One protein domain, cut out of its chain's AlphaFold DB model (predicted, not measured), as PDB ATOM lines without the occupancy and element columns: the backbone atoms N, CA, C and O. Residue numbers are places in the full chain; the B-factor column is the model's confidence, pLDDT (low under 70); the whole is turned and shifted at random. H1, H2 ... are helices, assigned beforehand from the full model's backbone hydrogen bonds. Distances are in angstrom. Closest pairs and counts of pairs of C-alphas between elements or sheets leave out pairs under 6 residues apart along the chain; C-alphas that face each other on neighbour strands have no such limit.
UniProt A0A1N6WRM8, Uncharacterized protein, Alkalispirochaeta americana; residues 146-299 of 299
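Overview. This is residues 146 to 299 of the 299 residues of an uncharacterized protein of Alkalispirochaeta americana (UniProt A0A1N6WRM8). Two long helices, H4 and H5, cross near their middles as an X, with H6 packing between the beginning of H4 and the end of H5, and H7 between the end of H4 and the beginning of H5. The short helices H1, H2 and H3 make a loose group to one side, and two long loops join H4 to H5 and H6 to H7. The printed part has 154 residues with seven named helices, H1 to H7 in chain order, and no named strand: the class is all helix. It is compact by its radius of gyration of the C-alphas, 16.5 A, yet elongated in outline, with spans of 53 by 34 by 31 A.

Along the chain. The longest helix, H4, holds residues 178 to 201 and runs 34.6 A from C-alpha 178 at (164.900, 59.817, 136.332) to C-alpha 201 at (172.573, 83.574, 160.345). H5, residues 219 to 238, measures 28.2 A. H6 is residues 243 to 254, 15.9 A, and H7 is residues 282 to 290, 12.4 A, ending with C-alpha 290 at (181.465, 73.440, 163.710). The short helices are H1, residues 146 to 153, H2, residues 156 to 160, and H3, residues 162 to 169.

Arrangement. H4 and H5 are the hub, touching three helices each. Residues 185 to 196 of H4 touch residues 226 to 233 of H5 at a steep tilt of 62 degrees, opposite ways; the closest C-alphas, of Ala 192 and Ala 229, are 4.8 A apart. H6 touches H4 along residues 178 to 189, closest at the C-alphas of Glu 178 and Ala 251, 5.2 A. H6 is about perpendicular to H5, at 86 degrees, and touches its residues 233 to 238; the C-alphas of Lys 237 and Ala 243 are closest, 4.3 A. H7 touches H5 at a shallow tilt of 12 degrees, opposite ways, with the C-alphas of Lys 219 and Ala 290 closest at 5.1 A. H1 touches H3 at a steep tilt of 59 degrees, its closest C-alphas being those of Ala 146 and Leu 169, 5.4 A. H1 and H5 are close but not clearly touching, the closest C-alphas being those of Ala 146 and Val 228, 7.8 A. H2 and H3 are also close but not clearly touching, with the C-alphas of Phe 158 and Leu 165 6.7 A apart. Every O i to N i+4 pair is within hydrogen-bond range in H1, H3, H4, H5, H6 and H7; H2 has 0 of 1, and 1 of its 2 O i to N i+3 pairs.

Size, cuts and confidence. The C-alphas of Asp 207 and Asp 260, the two farthest apart, are 53.3 A apart. The printed part has no cut. The links H4 to H5, 17 residues, and H6 to H7, 27 residues, are long. Mean pLDDT of the printed part is 82.7; 25 residues are under 70, among them 153 to 160 and 204 to 211.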
ATOM      1  N   ALA A 146     178.420  59.479 149.572       85.69
ATOM      2  CA  ALA A 146     179.441  60.469 149.227       85.69
ATOM      3  C   ALA A 146     180.569  60.519 150.260       85.69
ATOM      4  O   ALA A 146     181.739  60.590 149.891       85.69
ATOM      5  N   ILE A 147     180.229  60.455 151.548       82.44
ATOM      6  CA  ILE A 147     181.218  60.419 152.626       82.44
ATOM      7  C   ILE A 147     182.022  59.120 152.559       82.44
ATOM      8  O   ILE A 147     183.247  59.189 152.576       82.44
ATOM      9  N   ASP A 148     181.354  57.974 152.417       83.50
ATOM     10  CA  ASP A 148     182.004  56.664 152.339       83.50
ATOM     11  C   ASP A 148     182.966  56.591 151.144       83.50
ATOM     12  O   ASP A 148     184.096  56.132 151.281       83.50
ATOM     13  N   VAL A 149     182.573  57.119 149.981       81.12
ATOM     14  CA  VAL A 149     183.442  57.212 148.796       81.12
ATOM     15  C   VAL A 149     184.675  58.075 149.078       81.12
ATOM     16  O   VAL A 149     185.794  57.674 148.754       81.12
ATOM     17  N   LEU A 150     184.494  59.236 149.713       74.31
ATOM     18  CA  LEU A 150     185.598  60.135 150.054       74.31
ATOM     19  C   LEU A 150     186.547  59.535 151.104       74.31
ATOM     20  O   LEU A 150     187.738  59.848 151.084       74.31
ATOM     21  N   THR A 151     186.054  58.687 152.012       77.12
ATOM     22  CA  THR A 151     186.876  58.073 153.066       77.12
ATOM     23  C   THR A 151     187.521  56.750 152.659       77.12
ATOM     24  O   THR A 151     188.670  56.516 153.034       77.12
ATOM     25  N   ASP A 152     186.819  55.901 151.904       70.94
ATOM     26  CA  ASP A 152     187.244  54.526 151.607       70.94
ATOM     27  C   ASP A 152     187.875  54.375 150.215       70.94
ATOM     28  O   ASP A 152     188.761  53.537 150.037       70.94
ATOM     29  N   GLY A 153     187.434  55.161 149.226       59.69
ATOM     30  CA  GLY A 153     187.884  55.033 147.834       59.69
ATOM     31  C   GLY A 153     189.225  55.704 147.547       59.69
ATOM     32  O   GLY A 153     189.969  55.256 146.676       59.69
ATOM     33  N   GLY A 154     189.556  56.763 148.292       55.88
ATOM     34  CA  GLY A 154     190.649  57.667 147.940       55.88
ATOM     35  C   GLY A 154     190.357  58.419 146.633       55.88
ATOM     36  O   GLY A 154     189.729  57.898 145.713       55.88
ATOM     37  N   ILE A 155     190.823  59.664 146.532       57.56
ATOM     38  CA  ILE A 155     190.628  60.511 145.338       57.56
ATOM     39  C   ILE A 155     191.131  59.809 144.059       57.56
ATOM     40  O   ILE A 155     190.586  60.037 142.988       57.56
ATOM     41  N   ASP A 156     192.076  58.875 144.175       57.34
ATOM     42  CA  ASP A 156     192.610  58.080 143.063       57.34
ATOM     43  C   ASP A 156     191.521  57.324 142.264       57.34
ATOM     44  O   ASP A 156     191.647  57.171 141.051       57.34
ATOM     45  N   THR A 157     190.406  56.915 142.891       55.62
ATOM     46  CA  THR A 157     189.279  56.299 142.152       55.62
ATOM     47  C   THR A 157     188.484  57.275 141.278       55.62
ATOM     48  O   THR A 157     187.862  56.832 140.313       55.62
ATOM     49  N   PHE A 158     188.519  58.587 141.555       57.38
ATOM     50  CA  PHE A 158     187.881  59.598 140.698       57.38
ATOM     51  C   PHE A 158     188.574  59.721 139.337       57.38
ATOM     52  O   PHE A 158     187.907  60.018 138.347       57.38
ATOM     53  N   GLU A 159     189.894  59.512 139.277       59.69
ATOM     54  CA  GLU A 159     190.660  59.646 138.033       59.69
ATOM     55  C   GLU A 159     190.477  58.443 137.096       59.69
ATOM     56  O   GLU A 159     190.573  58.592 135.878       59.69
ATOM     57  N   GLU A 160     190.207  57.253 137.645       66.25
ATOM     58  CA  GLU A 160     190.134  56.013 136.863       66.25
ATOM     59  C   GLU A 160     188.744  55.738 136.265       66.25
ATOM     60  O   GLU A 160     188.663  55.275 135.125       66.25
ATOM     61  N   ASP A 161     187.655  56.011 136.998       70.50
ATOM     62  CA  ASP A 161     186.280  55.793 136.518       70.50
ATOM     63  C   ASP A 161     185.273  56.747 137.204       70.50
ATOM     64  O   ASP A 161     184.579  56.367 138.158       70.50
ATOM     65  N   PRO A 162     185.161  58.002 136.729       66.38
ATOM     66  CA  PRO A 162     184.241  58.980 137.307       66.38
ATOM     67  C   PRO A 162     182.769  58.556 137.177       66.38
ATOM     68  O   PRO A 162     181.944  58.927 138.016       66.38
ATOM     69  N   GLU A 163     182.418  57.744 136.173       67.94
ATOM     70  CA  GLU A 163     181.052  57.247 135.996       67.94
ATOM     71  C   GLU A 163     180.682  56.196 137.048       67.94
ATOM     72  O   GLU A 163     179.586  56.257 137.612       67.94
ATOM     73  N   ALA A 164     181.591  55.266 137.361       70.94
ATOM     74  CA  ALA A 164     181.373  54.292 138.430       70.94
ATOM     75  C   ALA A 164     181.236  54.964 139.798       70.94
ATOM     76  O   ALA A 164     180.480  54.488 140.648       70.94
ATOM     77  N   LEU A 165     181.935  56.077 140.011       72.31
ATOM     78  CA  LEU A 165     181.842  56.832 141.249       72.31
ATOM     79  C   LEU A 165     180.488  57.533 141.388       72.31
ATOM     80  O   LEU A 165     179.839  57.409 142.424       72.31
ATOM     81  N   LEU A 166     180.012  58.197 140.334       73.50
ATOM     82  CA  LEU A 166     178.671  58.793 140.307       73.50
ATOM     83  C   LEU A 166     177.575  57.754 140.564       73.50
ATOM     84  O   LEU A 166     176.616  58.016 141.294       73.50
ATOM     85  N   ASP A 167     177.747  56.549 140.023       75.44
ATOM     86  CA  ASP A 167     176.848  55.439 140.306       75.44
ATOM     87  C   ASP A 167     176.920  55.024 141.782       75.44
ATOM     88  O   ASP A 167     175.876  54.766 142.378       75.44
ATOM     89  N   GLN A 168     178.099  54.997 142.411       82.50
ATOM     90  CA  GLN A 168     178.246  54.691 143.841       82.50
ATOM     91  C   GLN A 168     177.562  55.716 144.754       82.50
ATOM     92  O   GLN A 168     177.038  55.319 145.794       82.50
ATOM     93  N   LEU A 169     177.498  56.988 144.354       86.12
ATOM     94  CA  LEU A 169     176.815  58.028 145.128       86.12
ATOM     95  C   LEU A 169     175.310  57.760 145.237       86.12
ATOM     96  O   LEU A 169     174.729  57.897 146.313       86.12
ATOM     97  N   LEU A 170     174.665  57.349 144.143       89.50
ATOM     98  CA  LEU A 170     173.219  57.130 144.133       89.50
ATOM     99  C   LEU A 170     172.833  55.771 144.748       89.50
ATOM    100  O   LEU A 170     173.391  54.732 144.360       89.50
ATOM    101  N   PRO A 171     171.805  55.733 145.622       90.44
ATOM    102  CA  PRO A 171     171.242  54.489 146.131       90.44
ATOM    103  C   PRO A 171     170.818  53.554 145.000       90.44
ATOM    104  O   PRO A 171     170.248  53.975 143.989       90.44
ATOM    105  N   SER A 172     171.041  52.253 145.177       86.94
ATOM    106  CA  SER A 172     170.770  51.254 144.128       86.94
ATOM    107  C   SER A 172     169.323  51.267 143.604       86.94
ATOM    108  O   SER A 172     169.101  50.986 142.430       86.94
ATOM    109  N   GLY A 173     168.341  51.637 144.439       87.19
ATOM    110  CA  GLY A 173     166.923  51.740 144.063       87.19
ATOM    111  C   GLY A 173     166.536  52.997 143.267       87.19
ATOM    112  O   GLY A 173     165.390  53.088 142.808       87.19
ATOM    113  N   VAL A 174     167.469  53.942 143.118       91.31
ATOM    114  CA  VAL A 174     167.308  55.235 142.431       91.31
ATOM    115  C   VAL A 174     167.919  55.214 141.026       91.31
ATOM    116  O   VAL A 174     167.442  55.910 140.135       91.31
ATOM    117  N   ARG A 175     168.962  54.406 140.806       86.06
ATOM    118  CA  ARG A 175     169.715  54.375 139.541       86.06
ATOM    119  C   ARG A 175     168.821  54.020 138.352       86.06
ATOM    120  O   ARG A 175     168.022  53.087 138.424       86.06
ATOM    121  N   GLY A 176     168.988  54.755 137.252       86.69
ATOM    122  CA  GLY A 176     168.208  54.564 136.025       86.69
ATOM    123  C   GLY A 176     166.747  55.028 136.107       86.69
ATOM    124  O   GLY A 176     165.997  54.831 135.153       86.69
ATOM    125  N   ASP A 177     166.321  55.623 137.225       93.62
ATOM    126  CA  ASP A 177     164.967  56.140 137.432       93.62
ATOM    127  C   ASP A 177     165.022  57.666 137.567       93.62
ATOM    128  O   ASP A 177     165.244  58.211 138.650       93.62
ATOM    129  N   GLU A 178     164.830  58.355 136.439       94.50
ATOM    130  CA  GLU A 178     164.900  59.817 136.332       94.50
ATOM    131  C   GLU A 178     164.066  60.518 137.413       94.50
ATOM    132  O   GLU A 178     164.548  61.434 138.075       94.50
ATOM    133  N   ALA A 179     162.846  60.040 137.676       95.12
ATOM    134  CA  ALA A 179     161.954  60.661 138.647       95.12
ATOM    135  C   ALA A 179     162.489  60.559 140.084       95.12
ATOM    136  O   ALA A 179     162.365  61.510 140.862       95.12
ATOM    137  N   LYS A 180     163.099  59.423 140.446       95.00
ATOM    138  CA  LYS A 180     163.735  59.263 141.760       95.00
ATOM    139  C   LYS A 180     165.016  60.071 141.873       95.00
ATOM    140  O   LYS A 180     165.244  60.674 142.918       95.00
ATOM    141  N   ILE A 181     165.816  60.135 140.809       94.44
ATOM    142  CA  ILE A 181     167.027  60.961 140.781       94.44
ATOM    143  C   ILE A 181     166.649  62.433 140.968       94.44
ATOM    144  O   ILE A 181     167.191  63.092 141.854       94.44
ATOM    145  N   SER A 182     165.649  62.937 140.235       95.56
ATOM    146  CA  SER A 182     165.140  64.296 140.439       95.56
ATOM    147  C   SER A 182     164.654  64.517 141.872       95.56
ATOM    148  O   SER A 182     164.904  65.573 142.444       95.56
ATOM    149  N   ALA A 183     163.975  63.541 142.484       94.69
ATOM    150  CA  ALA A 183     163.523  63.656 143.870       94.69
ATOM    151  C   ALA A 183     164.695  63.737 144.867       94.69
ATOM    152  O   ALA A 183     164.647  64.541 145.799       94.69
ATOM    153  N   VAL A 184     165.756  62.951 144.659       95.56
ATOM    154  CA  VAL A 184     167.001  63.023 145.442       95.56
ATOM    155  C   VAL A 184     167.643  64.400 145.311       95.56
ATOM    156  O   VAL A 184     167.898  65.052 146.325       95.56
ATOM    157  N   LEU A 185     167.851  64.871 144.080       95.38
ATOM    158  CA  LEU A 185     168.487  66.160 143.823       95.38
ATOM    159  C   LEU A 185     167.657  67.326 144.383       95.38
ATOM    160  O   LEU A 185     168.217  68.200 145.037       95.38
ATOM    161  N   ARG A 186     166.323  67.309 144.240       95.62
ATOM    162  CA  ARG A 186     165.440  68.313 144.868       95.62
ATOM    163  C   ARG A 186     165.555  68.323 146.384       95.62
ATOM    164  O   ARG A 186     165.639  69.392 146.974       95.62
ATOM    165  N   ASN A 187     165.582  67.158 147.031       96.06
ATOM    166  CA  ASN A 187     165.755  67.089 148.483       96.06
ATOM    167  C   ASN A 187     167.112  67.676 148.914       96.06
ATOM    168  O   ASN A 187     167.169  68.412 149.898       96.06
ATOM    169  N   LEU A 188     168.187  67.407 148.165       96.69
ATOM    170  CA  LEU A 188     169.506  68.000 148.413       96.69
ATOM    171  C   LEU A 188     169.485  69.522 148.224       96.69
ATOM    172  O   LEU A 188     169.966  70.244 149.093       96.69
ATOM    173  N   VAL A 189     168.865  70.027 147.155       95.94
ATOM    174  CA  VAL A 189     168.744  71.472 146.893       95.94
ATOM    175  C   VAL A 189     167.864  72.181 147.932       95.94
ATOM    176  O   VAL A 189     168.210  73.274 148.382       95.94
ATOM    177  N   ASN A 190     166.781  71.552 148.389       95.12
ATOM    178  CA  ASN A 190     165.950  72.074 149.476       95.12
ATOM    179  C   ASN A 190     166.734  72.137 150.794       95.12
ATOM    180  O   ASN A 190     166.708  73.154 151.490       95.12
ATOM    181  N   ALA A 191     167.488  71.080 151.120       97.31
ATOM    182  CA  ALA A 191     168.380  71.083 152.277       97.31
ATOM    183  C   ALA A 191     169.448  72.183 152.160       97.31
ATOM    184  O   ALA A 191     169.727  72.875 153.137       97.31
ATOM    185  N   ALA A 192     170.000  72.390 150.964       96.56
ATOM    186  CA  ALA A 192     170.971  73.438 150.683       96.56
ATOM    187  C   ALA A 192     170.397  74.838 150.935       96.56
ATOM    188  O   ALA A 192     171.064  75.653 151.559       96.56
ATOM    189  N   GLY A 193     169.150  75.111 150.527       96.06
ATOM    190  CA  GLY A 193     168.469  76.374 150.841       96.06
ATOM    191  C   GLY A 193     168.368  76.637 152.347       96.06
ATOM    192  O   GLY A 193     168.664  77.739 152.810       96.06
ATOM    193  N   ALA A 194     168.048  75.606 153.134       96.88
ATOM    194  CA  ALA A 194     168.033  75.717 154.588       96.88
ATOM    195  C   ALA A 194     169.438  75.954 155.172       96.88
ATOM    196  O   ALA A 194     169.610  76.790 156.061       96.88
ATOM    197  N   TYR A 195     170.467  75.271 154.663       96.62
ATOM    198  CA  TYR A 195     171.843  75.484 155.117       96.62
ATOM    199  C   TYR A 195     172.419  76.839 154.684       96.62
ATOM    200  O   TYR A 195     173.180  77.427 155.444       96.62
ATOM    201  N   GLU A 196     172.024  77.403 153.542       95.50
ATOM    202  CA  GLU A 196     172.371  78.790 153.205       95.50
ATOM    203  C   GLU A 196     171.816  79.757 154.250       95.50
ATOM    204  O   GLU A 196     172.570  80.563 154.792       95.50
ATOM    205  N   ALA A 197     170.531  79.623 154.601       93.94
ATOM    206  CA  ALA A 197     169.918  80.441 155.643       93.94
ATOM    207  C   ALA A 197     170.642  80.272 156.989       93.94
ATOM    208  O   ALA A 197     170.963  81.262 157.649       93.94
ATOM    209  N   LEU A 198     170.983  79.034 157.371       93.81
ATOM    210  CA  LEU A 198     171.794  78.768 158.560       93.81
ATOM    211  C   LEU A 198     173.135  79.510 158.494       93.81
ATOM    212  O   LEU A 198     173.456  80.264 159.410       93.81
ATOM    213  N   GLY A 199     173.899  79.340 157.418       91.62
ATOM    214  CA  GLY A 199     175.209  79.963 157.258       91.62
ATOM    215  C   GLY A 199     175.153  81.492 157.234       91.62
ATOM    216  O   GLY A 199     176.019  82.134 157.821       91.62
ATOM    217  N   THR A 200     174.110  82.091 156.655       90.88
ATOM    218  CA  THR A 200     173.870  83.540 156.730       90.88
ATOM    219  C   THR A 200     173.591  83.986 158.162       90.88
ATOM    220  O   THR A 200     174.145  84.989 158.606       90.88
ATOM    221  N   THR A 201     172.793  83.237 158.928       88.75
ATOM    222  CA  THR A 201     172.573  83.574 160.345       88.75
ATOM    223  C   THR A 201     173.826  83.387 161.198       88.75
ATOM    224  O   THR A 201     173.944  84.026 162.236       88.75
ATOM    225  N   LEU A 202     174.762  82.528 160.791       87.12
ATOM    226  CA  LEU A 202     176.041  82.309 161.471       87.12
ATOM    227  C   LEU A 202     177.133  83.303 161.056       87.12
ATOM    228  O   LEU A 202     178.258  83.168 161.529       87.12
ATOM    229  N   ALA A 203     176.827  84.264 160.176       74.50
ATOM    230  CA  ALA A 203     177.799  85.240 159.701       74.50
ATOM    231  C   ALA A 203     178.501  85.948 160.869       74.50
ATOM    232  O   ALA A 203     177.865  86.485 161.776       74.50
ATOM    233  N   SER A 204     179.830  85.892 160.813       54.94
ATOM    234  CA  SER A 204     180.778  86.047 161.908       54.94
ATOM    235  C   SER A 204     180.654  87.368 162.667       54.94
ATOM    236  O   SER A 204     181.070  88.425 162.192       54.94
ATOM    237  N   SER A 205     180.189  87.289 163.907       54.19
ATOM    238  CA  SER A 205     180.744  88.116 164.974       54.19
ATOM    239  C   SER A 205     181.424  87.179 165.969       54.19
ATOM    240  O   SER A 205     180.867  86.133 166.292       54.19
ATOM    241  N   ASP A 206     182.629  87.510 166.440       54.44
ATOM    242  CA  ASP A 206     183.365  86.685 167.422       54.44
ATOM    243  C   ASP A 206     182.584  86.492 168.743       54.44
ATOM    244  O   ASP A 206     182.899  85.612 169.542       54.44
ATOM    245  N   ASP A 207     181.545  87.304 168.947       56.09
ATOM    246  CA  ASP A 207     180.630  87.275 170.086       56.09
ATOM    247  C   ASP A 207     179.344  86.466 169.828       56.09
ATOM    248  O   ASP A 207     178.467  86.416 170.699       56.09
ATOM    249  N   ASP A 208     179.180  85.848 168.651       59.59
ATOM    250  CA  ASP A 208     177.962  85.100 168.363       59.59
ATOM    251  C   ASP A 208     177.893  83.811 169.194       59.59
ATOM    252  O   ASP A 208     178.834  83.010 169.206       59.59
ATOM    253  N   PRO A 209     176.768  83.566 169.891       58.81
ATOM    254  CA  PRO A 209     176.590  82.335 170.635       58.81
ATOM    255  C   PRO A 209     176.665  81.141 169.685       58.81
ATOM    256  O   PRO A 209     176.207  81.207 168.542       58.81
ATOM    257  N   GLU A 210     177.203  80.027 170.187       67.94
ATOM    258  CA  GLU A 210     177.268  78.783 169.428       67.94
ATOM    259  C   GLU A 210     175.915  78.443 168.771       67.94
ATOM    260  O   GLU A 210     174.862  78.664 169.395       67.94
ATOM    261  N   PRO A 211     175.926  77.861 167.550       69.25
ATOM    262  CA  PRO A 211     174.707  77.465 166.858       69.25
ATOM    263  C   PRO A 211     173.830  76.622 167.777       69.25
ATOM    264  O   PRO A 211     174.278  75.625 168.352       69.25
ATOM    265  N   GLN A 212     172.568  77.023 167.910       78.56
ATOM    266  CA  GLN A 212     171.605  76.273 168.703       78.56
ATOM    267  C   GLN A 212     171.189  75.026 167.926       78.56
ATOM    268  O   GLN A 212     170.414  75.094 166.975       78.56
ATOM    269  N   MET A 213     171.728  73.883 168.334       83.44
ATOM    270  CA  MET A 213     171.473  72.606 167.676       83.44
ATOM    271  C   MET A 213     170.140  72.008 168.147       83.44
ATOM    272  O   MET A 213     169.826  72.080 169.341       83.44
ATOM    273  N   PRO A 214     169.365  71.381 167.246       84.75
ATOM    274  CA  PRO A 214     168.305  70.459 167.635       84.75
ATOM    275  C   PRO A 214     168.862  69.285 168.451       84.75
ATOM    276  O   PRO A 214     170.026  68.889 168.299       84.75
ATOM    277  N   ALA A 215     168.032  68.705 169.310       76.62
ATOM    278  CA  ALA A 215     168.391  67.584 170.164       76.62
ATOM    279  C   ALA A 215     168.936  66.403 169.339       76.62
ATOM    280  O   ALA A 215     168.416  66.046 168.283       76.62
ATOM    281  N   GLY A 216     170.031  65.798 169.809       75.12
ATOM    282  CA  GLY A 216     170.662  64.658 169.133       75.12
ATOM    283  C   GLY A 216     171.377  64.993 167.817       75.12
ATOM    284  O   GLY A 216     171.781  64.073 167.108       75.12
ATOM    285  N   THR A 217     171.562  66.277 167.488       85.25
ATOM    286  CA  THR A 217     172.259  66.710 166.268       85.25
ATOM    287  C   THR A 217     173.693  67.142 166.568       85.25
ATOM    288  O   THR A 217     173.931  67.982 167.433       85.25
ATOM    289  N   ASN A 218     174.660  66.600 165.823       88.50
ATOM    290  CA  ASN A 218     176.069  66.996 165.906       88.50
ATOM    291  C   ASN A 218     176.392  68.076 164.854       88.50
ATOM    292  O   ASN A 218     175.999  67.945 163.694       88.50
ATOM    293  N   LYS A 219     177.148  69.112 165.245       88.50
ATOM    294  CA  LYS A 219     177.642  70.182 164.361       88.50
ATOM    295  C   LYS A 219     178.434  69.641 163.166       88.50
ATOM    296  O   LYS A 219     178.256  70.136 162.061       88.50
ATOM    297  N   GLY A 220     179.238  68.593 163.360       87.81
ATOM    298  CA  GLY A 220     179.992  67.967 162.268       87.81
ATOM    299  C   GLY A 220     179.104  67.305 161.220       87.81
ATOM    300  O   GLY A 220     179.336  67.491 160.032       87.81
ATOM    301  N   ALA A 221     178.028  66.637 161.641       90.19
ATOM    302  CA  ALA A 221     177.055  66.076 160.704       90.19
ATOM    303  C   ALA A 221     176.313  67.182 159.932       90.19
ATOM    304  O   ALA A 221     176.052  67.038 158.743       90.19
ATOM    305  N   VAL A 222     176.009  68.312 160.583       92.50
ATOM    306  CA  VAL A 222     175.421  69.479 159.901       92.50
ATOM    307  C   VAL A 222     176.389  70.073 158.881       92.50
ATOM    308  O   VAL A 222     175.969  70.344 157.762       92.50
ATOM    309  N   ALA A 223     177.669  70.223 159.224       91.75
ATOM    310  CA  ALA A 223     178.687  70.715 158.296       91.75
ATOM    311  C   ALA A 223     178.860  69.788 157.080       91.75
ATOM    312  O   ALA A 223     178.849  70.263 155.949       91.75
ATOM    313  N   GLN A 224     178.930  68.472 157.293       91.25
ATOM    314  CA  GLN A 224     179.010  67.481 156.211       91.25
ATOM    315  C   GLN A 224     177.774  67.511 155.307       91.25
ATOM    316  O   GLN A 224     177.895  67.573 154.084       91.25
ATOM    317  N   ASN A 225     176.578  67.532 155.900       94.31
ATOM    318  CA  ASN A 225     175.340  67.620 155.135       94.31
ATOM    319  C   ASN A 225     175.258  68.925 154.332       94.31
ATOM    320  O   ASN A 225     174.816  68.908 153.187       94.31
ATOM    321  N   ALA A 226     175.683  70.043 154.927       94.00
ATOM    322  CA  ALA A 226     175.721  71.339 154.264       94.00
ATOM    323  C   ALA A 226     176.704  71.343 153.093       94.00
ATOM    324  O   ALA A 226     176.341  71.821 152.024       94.00
ATOM    325  N   LEU A 227     177.899  70.769 153.266       91.75
ATOM    326  CA  LEU A 227     178.895  70.629 152.205       91.75
ATOM    327  C   LEU A 227     178.299  69.938 150.975       91.75
ATOM    328  O   LEU A 227     178.274  70.523 149.896       91.75
ATOM    329  N   VAL A 228     177.771  68.722 151.145       91.81
ATOM    330  CA  VAL A 228     177.246  67.943 150.013       91.81
ATOM    331  C   VAL A 228     176.027  68.628 149.392       91.81
ATOM    332  O   VAL A 228     175.947  68.754 148.174       91.81
ATOM    333  N   ALA A 229     175.091  69.118 150.210       94.50
ATOM    334  CA  ALA A 229     173.886  69.774 149.714       94.50
ATOM    335  C   ALA A 229     174.205  71.049 148.907       94.50
ATOM    336  O   ALA A 229     173.656  71.241 147.822       94.50
ATOM    337  N   LEU A 230     175.103  71.906 149.410       92.94
ATOM    338  CA  LEU A 230     175.485  73.155 148.743       92.94
ATOM    339  C   LEU A 230     176.255  72.893 147.447       92.94
ATOM    340  O   LEU A 230     175.932  73.502 146.432       92.94
ATOM    341  N   VAL A 231     177.180  71.928 147.442       90.12
ATOM    342  CA  VAL A 231     177.886  71.516 146.218       90.12
ATOM    343  C   VAL A 231     176.900  71.009 145.165       90.12
ATOM    344  O   VAL A 231     176.955  71.438 144.016       90.12
ATOM    345  N   VAL A 232     175.946  70.154 145.544       91.50
ATOM    346  CA  VAL A 232     174.920  69.651 144.615       91.50
ATOM    347  C   VAL A 232     174.046  70.784 144.080       91.50
ATOM    348  O   VAL A 232     173.714  70.787 142.896       91.50
ATOM    349  N   LYS A 233     173.701  71.771 144.912       92.94
ATOM    350  CA  LYS A 233     172.967  72.961 144.468       92.94
ATOM    351  C   LYS A 233     173.759  73.789 143.459       92.94
ATOM    352  O   LYS A 233     173.173  74.240 142.475       92.94
ATOM    353  N   ASP A 234     175.051  73.993 143.685       90.19
ATOM    354  CA  ASP A 234     175.898  74.752 142.766       90.19
ATOM    355  C   ASP A 234     176.105  74.002 141.443       90.19
ATOM    356  O   ASP A 234     176.002  74.613 140.379       90.19
ATOM    357  N   ILE A 235     176.282  72.675 141.486       88.94
ATOM    358  CA  ILE A 235     176.303  71.819 140.288       88.94
ATOM    359  C   ILE A 235     174.965  71.906 139.547       88.94
ATOM    360  O   ILE A 235     174.957  72.119 138.338       88.94
ATOM    361  N   ALA A 236     173.828  71.803 140.240       90.12
ATOM    362  CA  ALA A 236     172.516  71.949 139.612       90.12
ATOM    363  C   ALA A 236     172.395  73.305 138.905       90.12
ATOM    364  O   ALA A 236     172.127  73.353 137.711       90.12
ATOM    365  N   LYS A 237     172.708  74.410 139.586       90.81
ATOM    366  CA  LYS A 237     172.697  75.743 138.967       90.81
ATOM    367  C   LYS A 237     173.642  75.868 137.769       90.81
ATOM    368  O   LYS A 237     173.305  76.578 136.832       90.81
ATOM    369  N   ALA A 238     174.807  75.223 137.789       88.44
ATOM    370  CA  ALA A 238     175.759  75.274 136.679       88.44
ATOM    371  C   ALA A 238     175.255  74.544 135.419       88.44
ATOM    372  O   ALA A 238     175.680  74.874 134.315       88.44
ATOM    373  N   ASN A 239     174.336  73.587 135.577       88.69
ATOM    374  CA  ASN A 239     173.805  72.747 134.498       88.69
ATOM    375  C   ASN A 239     172.391  73.158 134.039       88.69
ATOM    376  O   ASN A 239     171.746  72.427 133.288       88.69
ATOM    377  N   GLY A 240     171.897  74.323 134.465       89.50
ATOM    378  CA  GLY A 240     170.583  74.855 134.093       89.50
ATOM    379  C   GLY A 240     170.532  76.383 134.127       89.50
ATOM    380  O   GLY A 240     171.507  77.042 134.476       89.50
ATOM    381  N   ALA A 241     169.392  76.975 133.753       85.94
ATOM    382  CA  ALA A 241     169.186  78.417 133.947       85.94
ATOM    383  C   ALA A 241     168.999  78.763 135.436       85.94
ATOM    384  O   ALA A 241     169.363  79.852 135.886       85.94
ATOM    385  N   ASP A 242     168.455  77.813 136.191       90.50
ATOM    386  CA  ASP A 242     168.393  77.797 137.641       90.50
ATOM    387  C   ASP A 242     168.592  76.363 138.169       90.50
ATOM    388  O   ASP A 242     168.903  75.434 137.418       90.50
ATOM    389  N   ALA A 243     168.454  76.184 139.485       88.94
ATOM    390  CA  ALA A 243     168.643  74.883 140.112       88.94
ATOM    391  C   ALA A 243     167.593  73.844 139.677       88.94
ATOM    392  O   ALA A 243     167.935  72.671 139.601       88.94
ATOM    393  N   GLU A 244     166.346  74.230 139.392       91.38
ATOM    394  CA  GLU A 244     165.297  73.269 139.018       91.38
ATOM    395  C   GLU A 244     165.495  72.784 137.578       91.38
ATOM    396  O   GLU A 244     165.435  71.579 137.320       91.38
ATOM    397  N   ASP A 245     165.825  73.699 136.664       90.62
ATOM    398  CA  ASP A 245     166.196  73.349 135.289       90.62
ATOM    399  C   ASP A 245     167.424  72.426 135.269       90.62
ATOM    400  O   ASP A 245     167.463  71.428 134.545       90.62
ATOM    401  N   GLY A 246     168.412  72.721 136.115       91.25
ATOM    402  CA  GLY A 246     169.609  71.903 136.257       91.25
ATOM    403  C   GLY A 246     169.346  70.527 136.855       91.25
ATOM    404  O   GLY A 246     169.920  69.541 136.400       91.25
ATOM    405  N   ILE A 247     168.437  70.418 137.830       93.06
ATOM    406  CA  ILE A 247     167.997  69.120 138.361       93.06
ATOM    407  C   ILE A 247     167.408  68.258 137.246       93.06
ATOM    408  O   ILE A 247     167.712  67.067 137.184       93.06
ATOM    409  N   ALA A 248     166.572  68.833 136.378       92.50
ATOM    410  CA  ALA A 248     165.981  68.096 135.267       92.50
ATOM    411  C   ALA A 248     167.059  67.596 134.290       92.50
ATOM    412  O   ALA A 248     167.045  66.422 133.921       92.50
ATOM    413  N   ALA A 249     168.026  68.451 133.934       90.75
ATOM    414  CA  ALA A 249     169.140  68.081 133.063       90.75
ATOM    415  C   ALA A 249     170.005  66.961 133.668       90.75
ATOM    416  O   ALA A 249     170.230  65.932 133.030       90.75
ATOM    417  N   LEU A 250     170.426  67.121 134.925       91.19
ATOM    418  CA  LEU A 250     171.255  66.139 135.623       91.19
ATOM    419  C   LEU A 250     170.527  64.802 135.800       91.19
ATOM    420  O   LEU A 250     171.122  63.743 135.616       91.19
ATOM    421  N   ALA A 251     169.239  64.830 136.152       92.44
ATOM    422  CA  ALA A 251     168.459  63.616 136.355       92.44
ATOM    423  C   ALA A 251     168.257  62.827 135.059       92.44
ATOM    424  O   ALA A 251     168.397  61.603 135.074       92.44
ATOM    425  N   ALA A 252     167.965  63.517 133.951       92.44
ATOM    426  CA  ALA A 252     167.811  62.889 132.643       92.44
ATOM    427  C   ALA A 252     169.100  62.180 132.208       92.44
ATOM    428  O   ALA A 252     169.048  61.083 131.651       92.44
ATOM    429  N   GLU A 253     170.256  62.772 132.506       90.94
ATOM    430  CA  GLU A 253     171.540  62.181 132.152       90.94
ATOM    431  C   GLU A 253     171.936  61.019 133.065       90.94
ATOM    432  O   GLU A 253     172.294  59.942 132.589       90.94
ATOM    433  N   LEU A 254     171.799  61.189 134.383       89.19
ATOM    434  CA  LEU A 254     172.095  60.144 135.366       89.19
ATOM    435  C   LEU A 254     171.190  58.912 135.210       89.19
ATOM    436  O   LEU A 254     171.578  57.808 135.599       89.19
ATOM    437  N   ALA A 255     170.000  59.080 134.626       91.12
ATOM    438  CA  ALA A 255     169.095  57.984 134.306       91.12
ATOM    439  C   ALA A 255     169.554  57.135 133.107       91.12
ATOM    440  O   ALA A 255     169.078  56.007 132.946       91.12
ATOM    441  N   LYS A 256     170.472  57.632 132.269       90.12
ATOM    442  CA  LYS A 256     171.020  56.851 131.155       90.12
ATOM    443  C   LYS A 256     171.945  55.740 131.669       90.12
ATOM    444  O   LYS A 256     172.611  55.920 132.694       90.12
ATOM    445  N   PRO A 257     172.018  54.596 130.961       85.31
ATOM    446  CA  PRO A 257     173.023  53.574 131.229       85.31
ATOM    447  C   PRO A 257     174.449  54.139 131.189       85.31
ATOM    448  O   PRO A 257     174.739  55.057 130.421       85.31
ATOM    449  N   GLN A 258     175.346  53.550 131.983       75.69
ATOM    450  CA  GLN A 258     176.780  53.850 131.938       75.69
ATOM    451  C   GLN A 258     177.314  53.679 130.501       75.69
ATOM    452  O   GLN A 258     176.993  52.687 129.840       75.69
ATOM    453  N   GLY A 259     178.093  54.647 130.010       79.44
ATOM    454  CA  GLY A 259     178.589  54.699 128.627       79.44
ATOM    455  C   GLY A 259     177.639  55.287 127.569       79.44
ATOM    456  O   GLY A 259     178.097  55.576 126.465       79.44
ATOM    457  N   ASP A 260     176.354  55.504 127.887       85.38
ATOM    458  CA  ASP A 260     175.410  56.253 127.031       85.38
ATOM    459  C   ASP A 260     175.283  57.733 127.452       85.38
ATOM    460  O   ASP A 260     174.541  58.504 126.828       85.38
ATOM    461  N   ARG A 261     175.976  58.122 128.529       84.12
ATOM    462  CA  ARG A 261     176.051  59.499 129.027       84.12
ATOM    463  C   ARG A 261     176.938  60.337 128.100       84.12
ATOM    464  O   ARG A 261     177.930  59.843 127.568       84.12
ATOM    465  N   ASP A 262     176.566  61.592 127.876       82.00
ATOM    466  CA  ASP A 262     177.416  62.556 127.173       82.00
ATOM    467  C   ASP A 262     178.696  62.785 127.997       82.00
ATOM    468  O   ASP A 262     178.636  62.785 129.217       82.00
ATOM    469  N   THR A 263     179.869  62.922 127.379       73.94
ATOM    470  CA  THR A 263     181.144  63.003 128.116       73.94
ATOM    471  C   THR A 263     181.330  64.338 128.835       73.94
ATOM    472  O   THR A 263     182.034  64.389 129.839       73.94
ATOM    473  N   ASP A 264     180.651  65.387 128.364       76.62
ATOM    474  CA  ASP A 264     180.744  66.755 128.897       76.62
ATOM    475  C   ASP A 264     179.420  67.199 129.552       76.62
ATOM    476  O   ASP A 264     179.086  68.382 129.608       76.62
ATOM    477  N   TRP A 265     178.621  66.236 130.017       78.88
ATOM    478  CA  TRP A 265     177.261  66.477 130.505       78.88
ATOM    479  C   TRP A 265     177.169  67.234 131.830       78.88
ATOM    480  O   TRP A 265     176.105  67.757 132.162       78.88
ATOM    481  N   ILE A 266     178.257  67.246 132.600       80.94
ATOM    482  CA  ILE A 266     178.329  67.897 133.901       80.94
ATOM    483  C   ILE A 266     179.295  69.072 133.829       80.94
ATOM    484  O   ILE A 266     180.489  68.923 133.597       80.94
ATOM    485  N   THR A 267     178.764  70.262 134.064       81.88
ATOM    486  CA  THR A 267     179.557  71.461 134.328       81.88
ATOM    487  C   THR A 267     179.787  71.566 135.827       81.88
ATOM    488  O   THR A 267     178.815  71.587 136.591       81.88
ATOM    489  N   LEU A 268     181.046  71.650 136.266       80.75
ATOM    490  CA  LEU A 268     181.342  71.928 137.667       80.75
ATOM    491  C   LEU A 268     181.395  73.448 137.890       80.75
ATOM    492  O   LEU A 268     181.979  74.189 137.097       80.75
ATOM    493  N   PRO A 269     180.810  73.954 138.988       69.50
ATOM    494  CA  PRO A 269     180.734  75.392 139.254       69.50
ATOM    495  C   PRO A 269     182.117  76.051 139.433       69.50
ATOM    496  O   PRO A 269     182.252  77.259 139.222       69.50
ATOM    497  N   TYR A 270     183.145  75.270 139.781       70.56
ATOM    498  CA  TYR A 270     184.500  75.754 140.080       70.56
ATOM    499  C   TYR A 270     185.469  75.681 138.887       70.56
ATOM    500  O   TYR A 270     186.582  76.199 138.981       70.56
ATOM    501  N   ASP A 271     185.035  75.163 137.732       64.12
ATOM    502  CA  ASP A 271     185.865  75.084 136.514       64.12
ATOM    503  C   ASP A 271     186.271  76.470 135.973       64.12
ATOM    504  O   ASP A 271     187.215  76.608 135.195       64.12
ATOM    505  N   ASN A 272     185.597  77.530 136.432       58.84
ATOM    506  CA  ASN A 272     185.818  78.913 136.009       58.84
ATOM    507  C   ASN A 272     186.742  79.720 136.945       58.84
ATOM    508  O   ASN A 272     186.813  80.945 136.823       58.84
ATOM    509  N   GLY A 273     187.432  79.068 137.889       62.84
ATOM    510  CA  GLY A 273     188.336  79.736 138.837       62.84
ATOM    511  C   GLY A 273     187.622  80.504 139.954       62.84
ATOM    512  O   GLY A 273     188.192  81.432 140.527       62.84
ATOM    513  N   VAL A 274     186.368  80.146 140.241       69.69
ATOM    514  CA  VAL A 274     185.626  80.655 141.401       69.69
ATOM    515  C   VAL A 274     186.121  79.923 142.646       69.69
ATOM    516  O   VAL A 274     186.192  78.698 142.649       69.69
ATOM    517  N   GLU A 275     186.462  80.678 143.690       75.38
ATOM    518  CA  GLU A 275     186.921  80.135 144.973       75.38
ATOM    519  C   GLU A 275     185.850  79.239 145.611       75.38
ATOM    520  O   GLU A 275     184.671  79.603 145.679       75.38
ATOM    521  N   PHE A 276     186.268  78.065 146.085       78.94
ATOM    522  CA  PHE A 276     185.416  77.166 146.846       78.94
ATOM    523  C   PHE A 276     185.201  77.727 148.256       78.94
ATOM    524  O   PHE A 276     186.158  77.965 148.981       78.94
ATOM    525  N   ALA A 277     183.944  77.926 148.662       82.25
ATOM    526  CA  ALA A 277     183.588  78.401 150.005       82.25
ATOM    527  C   ALA A 277     184.345  79.680 150.465       82.25
ATOM    528  O   ALA A 277     184.963  79.669 151.535       82.25
ATOM    529  N   PRO A 278     184.249  80.806 149.726       84.81
ATOM    530  CA  PRO A 278     184.996  82.027 150.034       84.81
ATOM    531  C   PRO A 278     184.673  82.576 151.432       84.81
ATOM    532  O   PRO A 278     183.646  82.235 152.037       84.81
ATOM    533  N   GLU A 279     185.530  83.458 151.956       83.06
ATOM    534  CA  GLU A 279     185.306  84.115 153.251       83.06
ATOM    535  C   GLU A 279     183.906  84.742 153.360       83.06
ATOM    536  O   GLU A 279     183.419  85.429 152.461       83.06
ATOM    537  N   GLY A 280     183.234  84.482 154.486       82.75
ATOM    538  CA  GLY A 280     181.869  84.944 154.748       82.75
ATOM    539  C   GLY A 280     180.766  84.157 154.030       82.75
ATOM    540  O   GLY A 280     179.588  84.432 154.266       82.75
ATOM    541  N   SER A 281     181.108  83.167 153.194       89.44
ATOM    542  CA  SER A 281     180.118  82.287 152.568       89.44
ATOM    543  C   SER A 281     179.341  81.464 153.610       89.44
ATOM    544  O   SER A 281     179.882  81.123 154.668       89.44
ATOM    545  N   PRO A 282     178.081  81.079 153.318       91.50
ATOM    546  CA  PRO A 282     177.287  80.264 154.234       91.50
ATOM    547  C   PRO A 282     177.974  78.959 154.653       91.50
ATOM    548  O   PRO A 282     177.967  78.615 155.835       91.50
ATOM    549  N   LEU A 283     178.615  78.265 153.706       90.69
ATOM    550  CA  LEU A 283     179.347  77.026 153.972       90.69
ATOM    551  C   LEU A 283     180.493  77.257 154.963       90.69
ATOM    552  O   LEU A 283     180.605  76.543 155.959       90.69
ATOM    553  N   ARG A 284     181.296  78.303 154.741       89.81
ATOM    554  CA  ARG A 284     182.421  78.645 155.614       89.81
ATOM    555  C   ARG A 284     181.966  79.033 157.018       89.81
ATOM    556  O   ARG A 284     182.561  78.584 157.994       89.81
ATOM    557  N   ASN A 285     180.856  79.760 157.148       89.94
ATOM    558  CA  ASN A 285     180.283  80.099 158.455       89.94
ATOM    559  C   ASN A 285     179.825  78.847 159.224       89.94
ATOM    560  O   ASN A 285     180.062  78.740 160.427       89.94
ATOM    561  N   ILE A 286     179.226  77.866 158.539       90.94
ATOM    562  CA  ILE A 286     178.844  76.583 159.151       90.94
ATOM    563  C   ILE A 286     180.082  75.802 159.602       90.94
ATOM    564  O   ILE A 286     180.106  75.291 160.722       90.94
ATOM    565  N   PHE A 287     181.119  75.728 158.765       89.69
ATOM    566  CA  PHE A 287     182.362  75.028 159.097       89.69
ATOM    567  C   PHE A 287     183.081  75.681 160.276       89.69
ATOM    568  O   PHE A 287     183.468  74.981 161.212       89.69
ATOM    569  N   ASN A 288     183.176  77.011 160.301       87.25
ATOM    570  CA  ASN A 288     183.710  77.766 161.435       87.25
ATOM    571  C   ASN A 288     182.937  77.458 162.721       87.25
ATOM    572  O   ASN A 288     183.535  77.090 163.731       87.25
ATOM    573  N   ALA A 289     181.603  77.514 162.669       86.81
ATOM    574  CA  ALA A 289     180.746  77.227 163.816       86.81
ATOM    575  C   ALA A 289     180.834  75.764 164.298       86.81
ATOM    576  O   ALA A 289     180.566  75.469 165.468       86.81
ATOM    577  N   ALA A 290     181.216  74.845 163.409       87.31
ATOM    578  CA  ALA A 290     181.465  73.440 163.710       87.31
ATOM    579  C   ALA A 290     182.915  73.143 164.147       87.31
ATOM    580  O   ALA A 290     183.192  72.017 164.557       87.31
ATOM    581  N   GLY A 291     183.817  74.132 164.114       84.62
ATOM    582  CA  GLY A 291     185.232  73.975 164.470       84.62
ATOM    583  C   GLY A 291     186.118  73.431 163.342       84.62
ATOM    584  O   GLY A 291     187.246  73.025 163.603       84.62
ATOM    585  N   PHE A 292     185.628  73.432 162.100       82.75
ATOM    586  CA  PHE A 292     186.326  72.957 160.898       82.75
ATOM    587  C   PHE A 292     186.804  74.092 159.985       82.75
ATOM    588  O   PHE A 292     187.110  73.842 158.826       82.75
ATOM    589  N   GLY A 293     186.874  75.333 160.476       72.50
ATOM    590  CA  GLY A 293     187.254  76.495 159.660       72.50
ATOM    591  C   GLY A 293     188.556  76.308 158.881       72.50
ATOM    592  O   GLY A 293     188.585  76.533 157.678       72.50
ATOM    593  N   GLY A 294     189.587  75.768 159.540       70.75
ATOM    594  CA  GLY A 294     190.883  75.510 158.904       70.75
ATOM    595  C   GLY A 294     190.876  74.406 157.841       70.75
ATOM    596  O   GLY A 294     191.808  74.338 157.059       70.75
ATOM    597  N   VAL A 295     189.837  73.562 157.769       76.12
ATOM    598  CA  VAL A 295     189.733  72.522 156.726       76.12
ATOM    599  C   VAL A 295     189.484  73.144 155.352       76.12
ATOM    600  O   VAL A 295     189.923  72.593 154.353       76.12
ATOM    601  N   LEU A 296     188.787  74.282 155.294       70.38
ATOM    602  CA  LEU A 296     188.495  74.975 154.036       70.38
ATOM    603  C   LEU A 296     189.642  75.885 153.575       70.38
ATOM    604  O   LEU A 296     189.632  76.307 152.430       70.38
ATOM    605  N   ASP A 297     190.606  76.193 154.445       70.25
ATOM    606  CA  ASP A 297     191.785  77.000 154.093       70.25
ATOM    607  C   ASP A 297     192.863  76.196 153.349       70.25
ATOM    608  O   ASP A 297     193.759  76.777 152.736       70.25
ATOM    609  N   ASP A 298     192.772  74.866 153.413       59.44
ATOM    610  CA  ASP A 298     193.723  73.929 152.812       59.44
ATOM    611  C   ASP A 298     193.286  73.431 151.410       59.44
ATOM    612  O   ASP A 298     194.012  72.637 150.804       59.44
ATOM    613  N   VAL A 299     192.121  73.869 150.900       56.97
ATOM    614  CA  VAL A 299     191.508  73.460 149.611       56.97
ATOM    615  C   VAL A 299     191.573  74.597 148.598       56.97
ATOM    616  O   VAL A 299     191.972  74.324 147.443       56.97
TER     617      VAL A 299